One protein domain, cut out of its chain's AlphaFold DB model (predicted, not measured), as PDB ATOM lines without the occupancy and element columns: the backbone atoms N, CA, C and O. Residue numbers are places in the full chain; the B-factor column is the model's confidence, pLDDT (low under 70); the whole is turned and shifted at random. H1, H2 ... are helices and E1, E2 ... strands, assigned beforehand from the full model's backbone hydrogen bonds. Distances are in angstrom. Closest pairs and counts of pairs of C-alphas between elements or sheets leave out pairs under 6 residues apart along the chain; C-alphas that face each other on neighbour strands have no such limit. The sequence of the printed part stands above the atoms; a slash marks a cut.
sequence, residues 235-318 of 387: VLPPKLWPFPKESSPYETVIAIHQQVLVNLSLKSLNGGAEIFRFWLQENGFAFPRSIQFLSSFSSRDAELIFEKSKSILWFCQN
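Overview. This is residues 235 to 318 of the 387 residues of the protein "tRNA(Ile)-lysidine synthase" of Fibrobacter sp. UWS1 (UniProt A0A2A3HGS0). A small sheet of three antiparallel strands forms a wall through the domain, with the unnamed stretch 237 to 247 on one side of it and H2 with the loop 283 to 303 on the other. H2 stands off from the sheet, and short H1 sits beyond the end of E1. The 84 printed residues hold two named helices and three named strands, in the order E1 H1 H2 E2 E3, with the sheet ordered E1, E3, E2; the class is mixed, with under half of the residues in named elements. The whole is compact, with a radius of gyration of the C-alphas of 12.7 A and spans of 37 by 25 by 21 A.

Arrangement. Residues 235 to 236 pair antiparallel with residues 255 to 256 of E1, residues 252 to 257. E1 is antiparallel to E3, residues 312 to 317, with N 254 and O 315 2.9 A apart, within hydrogen-bond range. H1, residues 259 to 263, only grazes the sheet with residues 259 to 261. H2, residues 271 to 282, is near H1, and is not on the sheet. In both helices every O i to N i+4 pair is within hydrogen-bond range. E2, residues 304 to 309, and E3 form an antiparallel hairpin, with N 314 and O 307 2.7 A apart, within hydrogen-bond range.

Along the chain. E1 begins at C-alpha 252 (19.768, 20.871, -19.505) and is 17.0 A long. H1 is 6.3 A long and H2 16.8 A. E2 is 16.2 A long; E3, 16.3 A, ends at C-alpha 317 (20.723, 24.267, -15.730).

Size, cuts and confidence. The C-alphas farthest apart, of Glu 246 and Leu 269, are 37.7 A apart. The printed part has no cut. The link from H2 to E2 is long, with 21 residues. The pLDDT is under 70 at residues 265 to 271 and 288 to 302.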
ATOM      1  N   VAL A 235      31.642  20.400 -28.580       96.38
ATOM      2  CA  VAL A 235      30.558  19.830 -27.770       96.38
ATOM      3  C   VAL A 235      30.651  18.306 -27.760       96.38
ATOM      4  O   VAL A 235      30.640  17.657 -28.807       96.38
ATOM      5  N   LEU A 236      30.694  17.717 -26.566       96.19
ATOM      6  CA  LEU A 236      30.728  16.270 -26.393       96.19
ATOM      7  C   LEU A 236      29.305  15.694 -26.437       96.19
ATOM      8  O   LEU A 236      28.472  16.056 -25.597       96.19
ATOM      9  N   PRO A 237      29.014  14.747 -27.348       95.19
ATOM     10  CA  PRO A 237      27.723  14.078 -27.370       95.19
ATOM     11  C   PRO A 237      27.535  13.206 -26.112       95.19
ATOM     12  O   PRO A 237      28.512  12.618 -25.643       95.19
ATOM     13  N   PRO A 238      26.294  13.026 -25.613       93.94
ATOM     14  CA  PRO A 238      26.014  12.271 -24.383       93.94
ATOM     15  C   PRO A 238      26.599  10.858 -24.322       93.94
ATOM     16  O   PRO A 238      26.967  10.377 -23.259       93.94
ATOM     17  N   LYS A 239      26.745  10.196 -25.475       91.44
ATOM     18  CA  LYS A 239      27.364   8.866 -25.582       91.44
ATOM     19  C   LYS A 239      28.844   8.819 -25.169       91.44
ATOM     20  O   LYS A 239      29.345   7.737 -24.904       91.44
ATOM     21  N   LEU A 240      29.535   9.962 -25.172       92.88
ATOM     22  CA  LEU A 240      30.942  10.088 -24.773       92.88
ATOM     23  C   LEU A 240      31.100  10.628 -23.346       92.88
ATOM     24  O   LEU A 240      32.218  10.911 -22.920       92.88
ATOM     25  N   TRP A 241      30.003  10.831 -22.613       93.81
ATOM     26  CA  TRP A 241      30.085  11.285 -21.229       93.81
ATOM     27  C   TRP A 241      30.601  10.156 -20.329       93.81
ATOM     28  O   TRP A 241      30.287   8.989 -20.568       93.81
ATOM     29  N   PRO A 242      31.339  10.477 -19.250       91.94
ATOM     30  CA  PRO A 242      31.841   9.474 -18.313       91.94
ATOM     31  C   PRO A 242      30.748   8.932 -17.368       91.94
ATOM     32  O   PRO A 242      31.047   8.244 -16.398       91.94
ATOM     33  N   PHE A 243      29.478   9.263 -17.618       91.44
ATOM     34  CA  PHE A 243      28.310   8.809 -16.871       91.44
ATOM     35  C   PHE A 243      27.072   8.777 -17.790       91.44
ATOM     36  O   PHE A 243      27.042   9.496 -18.794       91.44
ATOM     37  N   PRO A 244      26.038   7.973 -17.477       89.12
ATOM     38  CA  PRO A 244      24.783   7.973 -18.231       89.12
ATOM     39  C   PRO A 244      24.073   9.326 -18.127       89.12
ATOM     40  O   PRO A 244      23.929   9.861 -17.029       89.12
ATOM     41  N   LYS A 245      23.584   9.874 -19.246       90.00
ATOM     42  CA  LYS A 245      22.885  11.174 -19.272       90.00
ATOM     43  C   LYS A 245      21.725  11.219 -18.274       90.00
ATOM     44  O   LYS A 245      21.491  12.248 -17.651       90.00
ATOM     45  N   GLU A 246      21.041  10.094 -18.115       89.12
ATOM     46  CA  GLU A 246      19.866   9.910 -17.262       89.12
ATOM     47  C   GLU A 246      20.194  10.055 -15.770       89.12
ATOM     48  O   GLU A 246      19.304  10.295 -14.966       89.12
ATOM     49  N   SER A 247      21.470   9.936 -15.391       90.00
ATOM     50  CA  SER A 247      21.924  10.155 -14.014       90.00
ATOM     51  C   SER A 247      22.069  11.634 -13.657       90.00
ATOM     52  O   SER A 247      22.293  11.952 -12.493       90.00
ATOM     53  N   SER A 248      21.979  12.549 -14.626       89.69
ATOM     54  CA  SER A 248      22.028  13.982 -14.348       89.69
ATOM     55  C   SER A 248      20.765  14.447 -13.609       89.69
ATOM     56  O   SER A 248      19.668  14.225 -14.115       89.69
ATOM     57  N   PRO A 249      20.887  15.188 -12.490       87.88
ATOM     58  CA  PRO A 249      19.751  15.833 -11.822       87.88
ATOM     59  C   PRO A 249      19.330  17.167 -12.484       87.88
ATOM     60  O   PRO A 249      18.537  17.925 -11.919       87.88
ATOM     61  N   TYR A 250      19.915  17.504 -13.638       87.56
ATOM     62  CA  TYR A 250      19.658  18.730 -14.395       87.56
ATOM     63  C   TYR A 250      18.967  18.421 -15.720       87.56
ATOM     64  O   TYR A 250      19.417  17.547 -16.462       87.56
ATOM     65  N   GLU A 251      17.933  19.206 -16.034       84.56
ATOM     66  CA  GLU A 251      17.164  19.128 -17.283       84.56
ATOM     67  C   GLU A 251      18.039  19.424 -18.508       84.56
ATOM     68  O   GLU A 251      17.989  18.713 -19.513       84.56
ATOM     69  N   THR A 252      18.871  20.466 -18.419       88.88
ATOM     70  CA  THR A 252      19.768  20.871 -19.505       88.88
ATOM     71  C   THR A 252      21.211  20.689 -19.070       88.88
ATOM     72  O   THR A 252      21.658  21.321 -18.114       88.88
ATOM     73  N   VAL A 253      21.947  19.834 -19.786       92.00
ATOM     74  CA  VAL A 253      23.381  19.603 -19.572       92.00
ATOM     75  C   VAL A 253      24.117  19.635 -20.897       92.00
ATOM     76  O   VAL A 253      23.748  18.924 -21.835       92.00
ATOM     77  N   ILE A 254      25.188  20.424 -20.952       94.56
ATOM     78  CA  ILE A 254      26.118  20.466 -22.079       94.56
ATOM     79  C   ILE A 254      27.542  20.270 -21.566       94.56
ATOM     80  O   ILE A 254      27.968  20.893 -20.594       94.56
ATOM     81  N   ALA A 255      28.279  19.405 -22.257       95.25
ATOM     82  CA  ALA A 255      29.693  19.152 -22.036       95.25
ATOM     83  C   ALA A 255      30.496  19.742 -23.199       95.25
ATOM     84  O   ALA A 255      30.230  19.411 -24.356       95.25
ATOM     85  N   ILE A 256      31.470  20.602 -22.907       94.50
ATOM     86  CA  ILE A 256      32.276  21.295 -23.922       94.50
ATOM     87  C   ILE A 256      33.754  21.123 -23.599       94.50
ATOM     88  O   ILE A 256      34.189  21.375 -22.478       94.50
ATOM     89  N   HIS A 257      34.552  20.714 -24.578       94.44
ATOM     90  CA  HIS A 257      35.995  20.628 -24.411       94.44
ATOM     91  C   HIS A 257      36.602  22.028 -24.206       94.44
ATOM     92  O   HIS A 257      36.330  22.953 -24.972       94.44
ATOM     93  N   GLN A 258      37.485  22.185 -23.216       90.31
ATOM     94  CA  GLN A 258      38.073  23.473 -22.812       90.31
ATOM     95  C   GLN A 258      38.849  24.195 -23.925       90.31
ATOM     96  O   GLN A 258      39.087  25.395 -23.829       90.31
ATOM     97  N   GLN A 259      39.223  23.484 -24.993       89.62
ATOM     98  CA  GLN A 259      39.870  24.071 -26.171       89.62
ATOM     99  C   GLN A 259      39.006  25.162 -26.829       89.62
ATOM    100  O   GLN A 259      39.553  26.071 -27.451       89.62
ATOM    101  N   VAL A 260      37.684  25.138 -26.613       86.75
ATOM    102  CA  VAL A 260      36.773  26.210 -27.039       86.75
ATOM    103  C   VAL A 260      37.203  27.585 -26.509       86.75
ATOM    104  O   VAL A 260      37.085  28.580 -27.215       86.75
ATOM    105  N   LEU A 261      37.774  27.647 -25.298       82.88
ATOM    106  CA  LEU A 261      38.209  28.896 -24.667       82.88
ATOM    107  C   LEU A 261      39.394  29.531 -25.410       82.88
ATOM    108  O   LEU A 261      39.511  30.755 -25.476       82.88
ATOM    109  N   VAL A 262      40.261  28.691 -25.980       81.50
ATOM    110  CA  VAL A 262      41.391  29.113 -26.816       81.50
ATOM    111  C   VAL A 262      40.893  29.500 -28.207       81.50
ATOM    112  O   VAL A 262      41.264  30.558 -28.706       81.50
ATOM    113  N   ASN A 263      40.008  28.686 -28.798       80.31
ATOM    114  CA  ASN A 263      39.433  28.932 -30.125       80.31
ATOM    115  C   ASN A 263      38.676  30.266 -30.201       80.31
ATOM    116  O   ASN A 263      38.769  30.986 -31.188       80.31
ATOM    117  N   LEU A 264      37.954  30.620 -29.138       76.56
ATOM    118  CA  LEU A 264      37.186  31.863 -29.072       76.56
ATOM    119  C   LEU A 264      38.031  33.103 -28.745       76.56
ATOM    120  O   LEU A 264      37.461  34.186 -28.632       76.56
ATOM    121  N   SER A 265      39.355  32.967 -28.577       67.25
ATOM    122  CA  SER A 265      40.260  34.043 -28.154       67.25
ATOM    123  C   SER A 265      39.648  34.895 -27.036       67.25
ATOM    124  O   SER A 265      39.461  36.105 -27.163       67.25
ATOM    125  N   LEU A 266      39.331  34.265 -25.900       58.09
ATOM    126  CA  LEU A 266      38.753  34.944 -24.727       58.09
ATOM    127  C   LEU A 266      39.698  35.980 -24.066       58.09
ATOM    128  O   LEU A 266      39.446  36.420 -22.948       58.09
ATOM    129  N   LYS A 267      40.786  36.364 -24.745       45.59
ATOM    130  CA  LYS A 267      41.755  37.384 -24.335       45.59
ATOM    131  C   LYS A 267      41.532  38.751 -25.000       45.59
ATOM    132  O   LYS A 267      42.119  39.718 -24.523       45.59
ATOM    133  N   SER A 268      40.706  38.872 -26.049       46.38
ATOM    134  CA  SER A 268      40.270  40.192 -26.533       46.38
ATOM    135  C   SER A 268      39.000  40.607 -25.792       46.38
ATOM    136  O   SER A 268      38.025  39.854 -25.722       46.38
ATOM    137  N   LEU A 269      39.035  41.782 -25.162       46.69
ATOM    138  CA  LEU A 269      37.922  42.289 -24.370       46.69
ATOM    139  C   LEU A 269      36.637  42.299 -25.227       46.69
ATOM    140  O   LEU A 269      36.539  43.024 -26.211       46.69
ATOM    141  N   ASN A 270      35.652  41.502 -24.802       55.47
ATOM    142  CA  ASN A 270      34.211  41.595 -25.099       55.47
ATOM    143  C   ASN A 270      33.619  40.759 -26.254       55.47
ATOM    144  O   ASN A 270      32.413  40.524 -26.229       55.47
ATOM    145  N   GLY A 271      34.393  40.246 -27.217       67.94
ATOM    146  CA  GLY A 271      33.823  39.507 -28.364       67.94
ATOM    147  C   GLY A 271      33.493  38.033 -28.080       67.94
ATOM    148  O   GLY A 271      32.338  37.613 -28.118       67.94
ATOM    149  N   GLY A 272      34.516  37.230 -27.771       75.38
ATOM    150  CA  GLY A 272      34.373  35.772 -27.637       75.38
ATOM    151  C   GLY A 272      33.477  35.338 -26.473       75.38
ATOM    152  O   GLY A 272      32.744  34.357 -26.581       75.38
ATOM    153  N   ALA A 273      33.490  36.095 -25.372       76.25
ATOM    154  CA  ALA A 273      32.673  35.818 -24.192       76.25
ATOM    155  C   ALA A 273      31.177  35.952 -24.496       76.25
ATOM    156  O   ALA A 273      30.379  35.106 -24.102       76.25
ATOM    157  N   GLU A 274      30.809  36.998 -25.234       78.38
ATOM    158  CA  GLU A 274      29.424  37.261 -25.604       78.38
ATOM    159  C   GLU A 274      28.938  36.316 -26.703       78.38
ATOM    160  O   GLU A 274      27.787  35.895 -26.658       78.38
ATOM    161  N   ILE A 275      29.813  35.890 -27.623       81.25
ATOM    162  CA  ILE A 275      29.512  34.804 -28.573       81.25
ATOM    163  C   ILE A 275      29.236  33.493 -27.825       81.25
ATOM    164  O   ILE A 275      28.254  32.809 -28.114       81.25
ATOM    165  N   PHE A 276      30.064  33.149 -26.835       84.44
ATOM    166  CA  PHE A 276      29.877  31.935 -26.038       84.44
ATOM    167  C   PHE A 276      28.597  31.998 -25.198       84.44
ATOM    168  O   PHE A 276      27.816  31.045 -25.168       84.44
ATOM    169  N   ARG A 277      28.332  33.155 -24.581       82.12
ATOM    170  CA  ARG A 277      27.092  33.424 -23.850       82.12
ATOM    171  C   ARG A 277      25.870  33.329 -24.757       82.12
ATOM    172  O   ARG A 277      24.900  32.678 -24.381       82.12
ATOM    173  N   PHE A 278      25.922  33.944 -25.939       84.69
ATOM    174  CA  PHE A 278      24.864  33.873 -26.944       84.69
ATOM    175  C   PHE A 278      24.551  32.417 -27.290       84.69
ATOM    176  O   PHE A 278      23.400  32.001 -27.200       84.69
ATOM    177  N   TRP A 279      25.576  31.624 -27.601       88.69
ATOM    178  CA  TRP A 279      25.412  30.219 -27.964       88.69
ATOM    179  C   TRP A 279      24.770  29.389 -26.850       88.69
ATOM    180  O   TRP A 279      23.826  28.642 -27.102       88.69
ATOM    181  N   LEU A 280      25.226  29.557 -25.605       88.06
ATOM    182  CA  LEU A 280      24.615  28.886 -24.454       88.06
ATOM    183  C   LEU A 280      23.142  29.297 -24.301       88.06
ATOM    184  O   LEU A 280      22.290  28.447 -24.053       88.06
ATOM    185  N   GLN A 281      22.818  30.576 -24.514       86.06
ATOM    186  CA  GLN A 281      21.437  31.057 -24.463       86.06
ATOM    187  C   GLN A 281      20.538  30.511 -25.574       86.06
ATOM    188  O   GLN A 281      19.330  30.416 -25.360       86.06
ATOM    189  N   GLU A 282      21.079  30.209 -26.751       85.00
ATOM    190  CA  GLU A 282      20.348  29.511 -27.820       85.00
ATOM    191  C   GLU A 282      20.200  28.011 -27.533       85.00
ATOM    192  O   GLU A 282      19.306  27.366 -28.062       85.00
ATOM    193  N   ASN A 283      21.035  27.455 -26.652       88.00
ATOM    194  CA  ASN A 283      20.985  26.053 -26.235       88.00
ATOM    195  C   ASN A 283      20.293  25.861 -24.868       88.00
ATOM    196  O   ASN A 283      20.586  24.916 -24.137       88.00
ATOM    197  N   GLY A 284      19.369  26.762 -24.517       84.44
ATOM    198  CA  GLY A 284      18.474  26.609 -23.364       84.44
ATOM    199  C   GLY A 284      18.984  27.171 -22.035       84.44
ATOM    200  O   GLY A 284      18.259  27.092 -21.041       84.44
ATOM    201  N   PHE A 285      20.174  27.780 -22.000       85.69
ATOM    202  CA  PHE A 285      20.708  28.370 -20.773       85.69
ATOM    203  C   PHE A 285      20.196  29.801 -20.541       85.69
ATOM    204  O   PHE A 285      20.187  30.645 -21.435       85.69
ATOM    205  N   ALA A 286      19.810  30.118 -19.312       78.88
ATOM    206  CA  ALA A 286      19.451  31.460 -18.875       78.88
ATOM    207  C   ALA A 286      20.485  31.955 -17.865       78.88
ATOM    208  O   ALA A 286      20.801  31.269 -16.902       78.88
ATOM    209  N   PHE A 287      20.994  33.166 -18.081       74.31
ATOM    210  CA  PHE A 287      22.008  33.767 -17.220       74.31
ATOM    211  C   PHE A 287      21.389  34.910 -16.411       74.31
ATOM    212  O   PHE A 287      20.753  35.786 -17.012       74.31
ATOM    213  N   PRO A 288      21.612  34.967 -15.088       63.00
ATOM    214  CA  PRO A 288      21.298  36.145 -14.294       63.00
ATOM    215  C   PRO A 288      22.054  37.369 -14.819       63.00
ATOM    216  O   PRO A 288      23.195  37.270 -15.283       63.00
ATOM    217  N   ARG A 289      21.432  38.550 -14.714       55.28
ATOM    218  CA  ARG A 289      22.022  39.824 -15.172       55.28
ATOM    219  C   ARG A 289      23.325  40.188 -14.443       55.28
ATOM    220  O   ARG A 289      24.103  40.966 -14.976       55.28
ATOM    221  N   SER A 290      23.558  39.631 -13.254       50.62
ATOM    222  CA  SER A 290      24.698  39.924 -12.377       50.62
ATOM    223  C   SER A 290      25.947  39.077 -12.638       50.62
ATOM    224  O   SER A 290      27.011  39.415 -12.122       50.62
ATOM    225  N   ILE A 291      25.866  37.987 -13.414       54.12
ATOM    226  CA  ILE A 291      27.030  37.114 -13.612       54.12
ATOM    227  C   ILE A 291      27.981  37.743 -14.636       54.12
ATOM    228  O   ILE A 291      27.693  37.797 -15.839       54.12
ATOM    229  N   GLN A 292      29.152  38.170 -14.154       55.62
ATOM    230  CA  GLN A 292      30.335  38.370 -14.984       55.62
ATOM    231  C   GLN A 292      30.802  36.997 -15.472       55.62
ATOM    232  O   GLN A 292      31.455  36.241 -14.761       55.62
ATOM    233  N   PHE A 293      30.410  36.669 -16.698       54.94
ATOM    234  CA  PHE A 293      30.488  35.335 -17.290       54.94
ATOM    235  C   PHE A 293      31.882  34.674 -17.249       54.94
ATOM    236  O   PHE A 293      31.968  33.452 -17.285       54.94
ATOM    237  N   LEU A 294      32.965  35.454 -17.146       54.12
ATOM    238  CA  LEU A 294      34.341  34.945 -17.185       54.12
ATOM    239  C   LEU A 294      35.129  35.063 -15.872       54.12
ATOM    240  O   LEU A 294      36.181  34.436 -15.774       54.12
ATOM    241  N   SER A 295      34.687  35.846 -14.879       47.97
ATOM    242  CA  SER A 295      35.532  36.116 -13.700       47.97
ATOM    243  C   SER A 295      35.513  34.992 -12.659       47.97
ATOM    244  O   SER A 295      36.370  34.959 -11.781       47.97
ATOM    245  N   SER A 296      34.605  34.021 -12.775       47.28
ATOM    246  CA  SER A 296      34.667  32.769 -12.010       47.28
ATOM    247  C   SER A 296      33.744  31.707 -12.622       47.28
ATOM    248  O   SER A 296      32.542  31.687 -12.376       47.28
ATOM    249  N   PHE A 297      34.307  30.758 -13.381       50.69
ATOM    250  CA  PHE A 297      33.621  29.530 -13.842       50.69
ATOM    251  C   PHE A 297      33.264  28.563 -12.687       50.69
ATOM    252  O   PHE A 297      33.201  27.352 -12.868       50.69
ATOM    253  N   SER A 298      33.044  29.090 -11.485       50.91
ATOM    254  CA  SER A 298      32.634  28.367 -10.286       50.91
ATOM    255  C   SER A 298      31.457  29.093  -9.638       50.91
ATOM    256  O   SER A 298      31.546  29.566  -8.507       50.91
ATOM    257  N   SER A 299      30.348  29.213 -10.367       52.94
ATOM    258  CA  SER A 299      29.076  29.550  -9.730       52.94
ATOM    259  C   SER A 299      28.437  28.262  -9.220       52.94
ATOM    260  O   SER A 299      28.224  27.326  -9.992       52.94
ATOM    261  N   ARG A 300      28.151  28.212  -7.917       53.94
ATOM    262  CA  ARG A 300      27.255  27.223  -7.301       53.94
ATOM    263  C   ARG A 300      25.905  27.875  -7.024       53.94
ATOM    264  O   ARG A 300      25.410  27.823  -5.900       53.94
ATOM    265  N   ASP A 301      25.344  28.534  -8.030       57.94
ATOM    266  CA  ASP A 301      23.931  28.876  -7.973       57.94
ATOM    267  C   ASP A 301      23.127  27.584  -8.181       57.94
ATOM    268  O   ASP A 301      23.491  26.742  -9.006       57.94
ATOM    269  N   ALA A 302      22.070  27.378  -7.398       58.19
ATOM    270  CA  ALA A 302      21.330  26.116  -7.408       58.19
ATOM    271  C   ALA A 302      20.671  25.842  -8.775       58.19
ATOM    272  O   ALA A 302      20.487  24.680  -9.150       58.19
ATOM    273  N   GLU A 303      20.352  26.904  -9.521       72.75
ATOM    274  CA  GLU A 303      19.706  26.836 -10.833       72.75
ATOM    275  C   GLU A 303      20.691  26.690 -12.000       72.75
ATOM    276  O   GLU A 303      20.307  26.179 -13.052       72.75
ATOM    277  N   LEU A 304      21.952  27.104 -11.833       80.25
ATOM    278  CA  LEU A 304      22.948  27.153 -12.903       80.25
ATOM    279  C   LEU A 304      24.340  26.812 -12.366       80.25
ATOM    280  O   LEU A 304      24.948  27.588 -11.626       80.25
ATOM    281  N   ILE A 305      24.859  25.662 -12.794       81.94
ATOM    282  CA  ILE A 305      26.176  25.160 -12.407       81.94
ATOM    283  C   ILE A 305      27.140  25.220 -13.582       81.94
ATOM    284  O   ILE A 305      26.839  24.774 -14.693       81.94
ATOM    285  N   PHE A 306      28.343  25.697 -13.269       85.12
ATOM    286  CA  PHE A 306      29.521  25.578 -14.113       85.12
ATOM    287  C   PHE A 306      30.573  24.776 -13.362       85.12
ATOM    288  O   PHE A 306      30.984  25.152 -12.263       85.12
ATOM    289  N   GLU A 307      30.994  23.660 -13.945       86.88
ATOM    290  CA  GLU A 307      32.012  22.801 -13.352       86.88
ATOM    291  C   GLU A 307      33.033  22.387 -14.408       86.88
ATOM    292  O   GLU A 307      32.680  22.006 -15.519       86.88
ATOM    293  N   LYS A 308      34.320  22.416 -14.064       89.06
ATOM    294  CA  LYS A 308      35.367  21.813 -14.885       89.06
ATOM    295  C   LYS A 308      35.755  20.457 -14.305       89.06
ATOM    296  O   LYS A 308      36.135  20.372 -13.142       89.06
ATOM    297  N   SER A 309      35.744  19.429 -15.146       91.88
ATOM    298  CA  SER A 309      36.272  18.100 -14.831       91.88
ATOM    299  C   SER A 309      37.221  17.661 -15.944       91.88
ATOM    300  O   SER A 309      36.831  17.589 -17.112       91.88
ATOM    301  N   LYS A 310      38.491  17.407 -15.602       91.00
ATOM    302  CA  LYS A 310      39.588  17.228 -16.572       91.00
ATOM    303  C   LYS A 310      39.624  18.372 -17.603       91.00
ATOM    304  O   LYS A 310      39.773  19.535 -17.231       91.00
ATOM    305  N   SER A 311      39.505  18.052 -18.891       92.75
ATOM    306  CA  SER A 311      39.465  19.003 -20.003       92.75
ATOM    307  C   SER A 311      38.044  19.393 -20.418       92.75
ATOM    308  O   SER A 311      37.886  20.090 -21.417       92.75
ATOM    309  N   ILE A 312      37.017  18.965 -19.682       94.88
ATOM    310  CA  ILE A 312      35.613  19.200 -20.022       94.88
ATOM    311  C   ILE A 312      35.017  20.259 -19.098       94.88
ATOM    312  O   ILE A 312      35.145  20.192 -17.876       94.88
ATOM    313  N   LEU A 313      34.355  21.233 -19.710       92.44
ATOM    314  CA  LEU A 313      33.519  22.237 -19.072       92.44
ATOM    315  C   LEU A 313      32.070  21.744 -19.113       92.44
ATOM    316  O   LEU A 313      31.527  21.486 -20.189       92.44
ATOM    317  N   TRP A 314      31.462  21.609 -17.944       92.56
ATOM    318  CA  TRP A 314      30.090  21.170 -17.749       92.56
ATOM    319  C   TRP A 314      29.211  22.368 -17.426       92.56
ATOM    320  O   TRP A 314      29.467  23.104 -16.472       92.56
ATOM    321  N   PHE A 315      28.167  22.527 -18.228       91.44
ATOM    322  CA  PHE A 315      27.137  23.542 -18.089       91.44
ATOM    323  C   PHE A 315      25.846  22.828 -17.734       91.44
ATOM    324  O   PHE A 315      25.377  22.007 -18.523       91.44
ATOM    325  N   CYS A 316      25.287  23.117 -16.562       89.00
ATOM    326  CA  CYS A 316      24.072  22.462 -16.091       89.00
ATOM    327  C   CYS A 316      23.049  23.506 -15.658       89.00
ATOM    328  O   CYS A 316      23.390  24.413 -14.901       89.00
ATOM    329  N   GLN A 317      21.806  23.373 -16.111       86.88
ATOM    330  CA  GLN A 317      20.723  24.267 -15.730       86.88
ATOM    331  C   GLN A 317      19.473  23.499 -15.318       86.88
ATOM    332  O   GLN A 317      19.083  22.516 -15.955       86.88
ATOM    333  N   ASN A 318      18.860  23.964 -14.232       75.62
ATOM    334  CA  ASN A 318      17.689  23.357 -13.631       75.62
ATOM    335  C   ASN A 318      16.482  24.297 -13.687       75.62
ATOM    336  O   ASN A 318      16.550  25.396 -13.146       75.62
TER     337      ASN A 318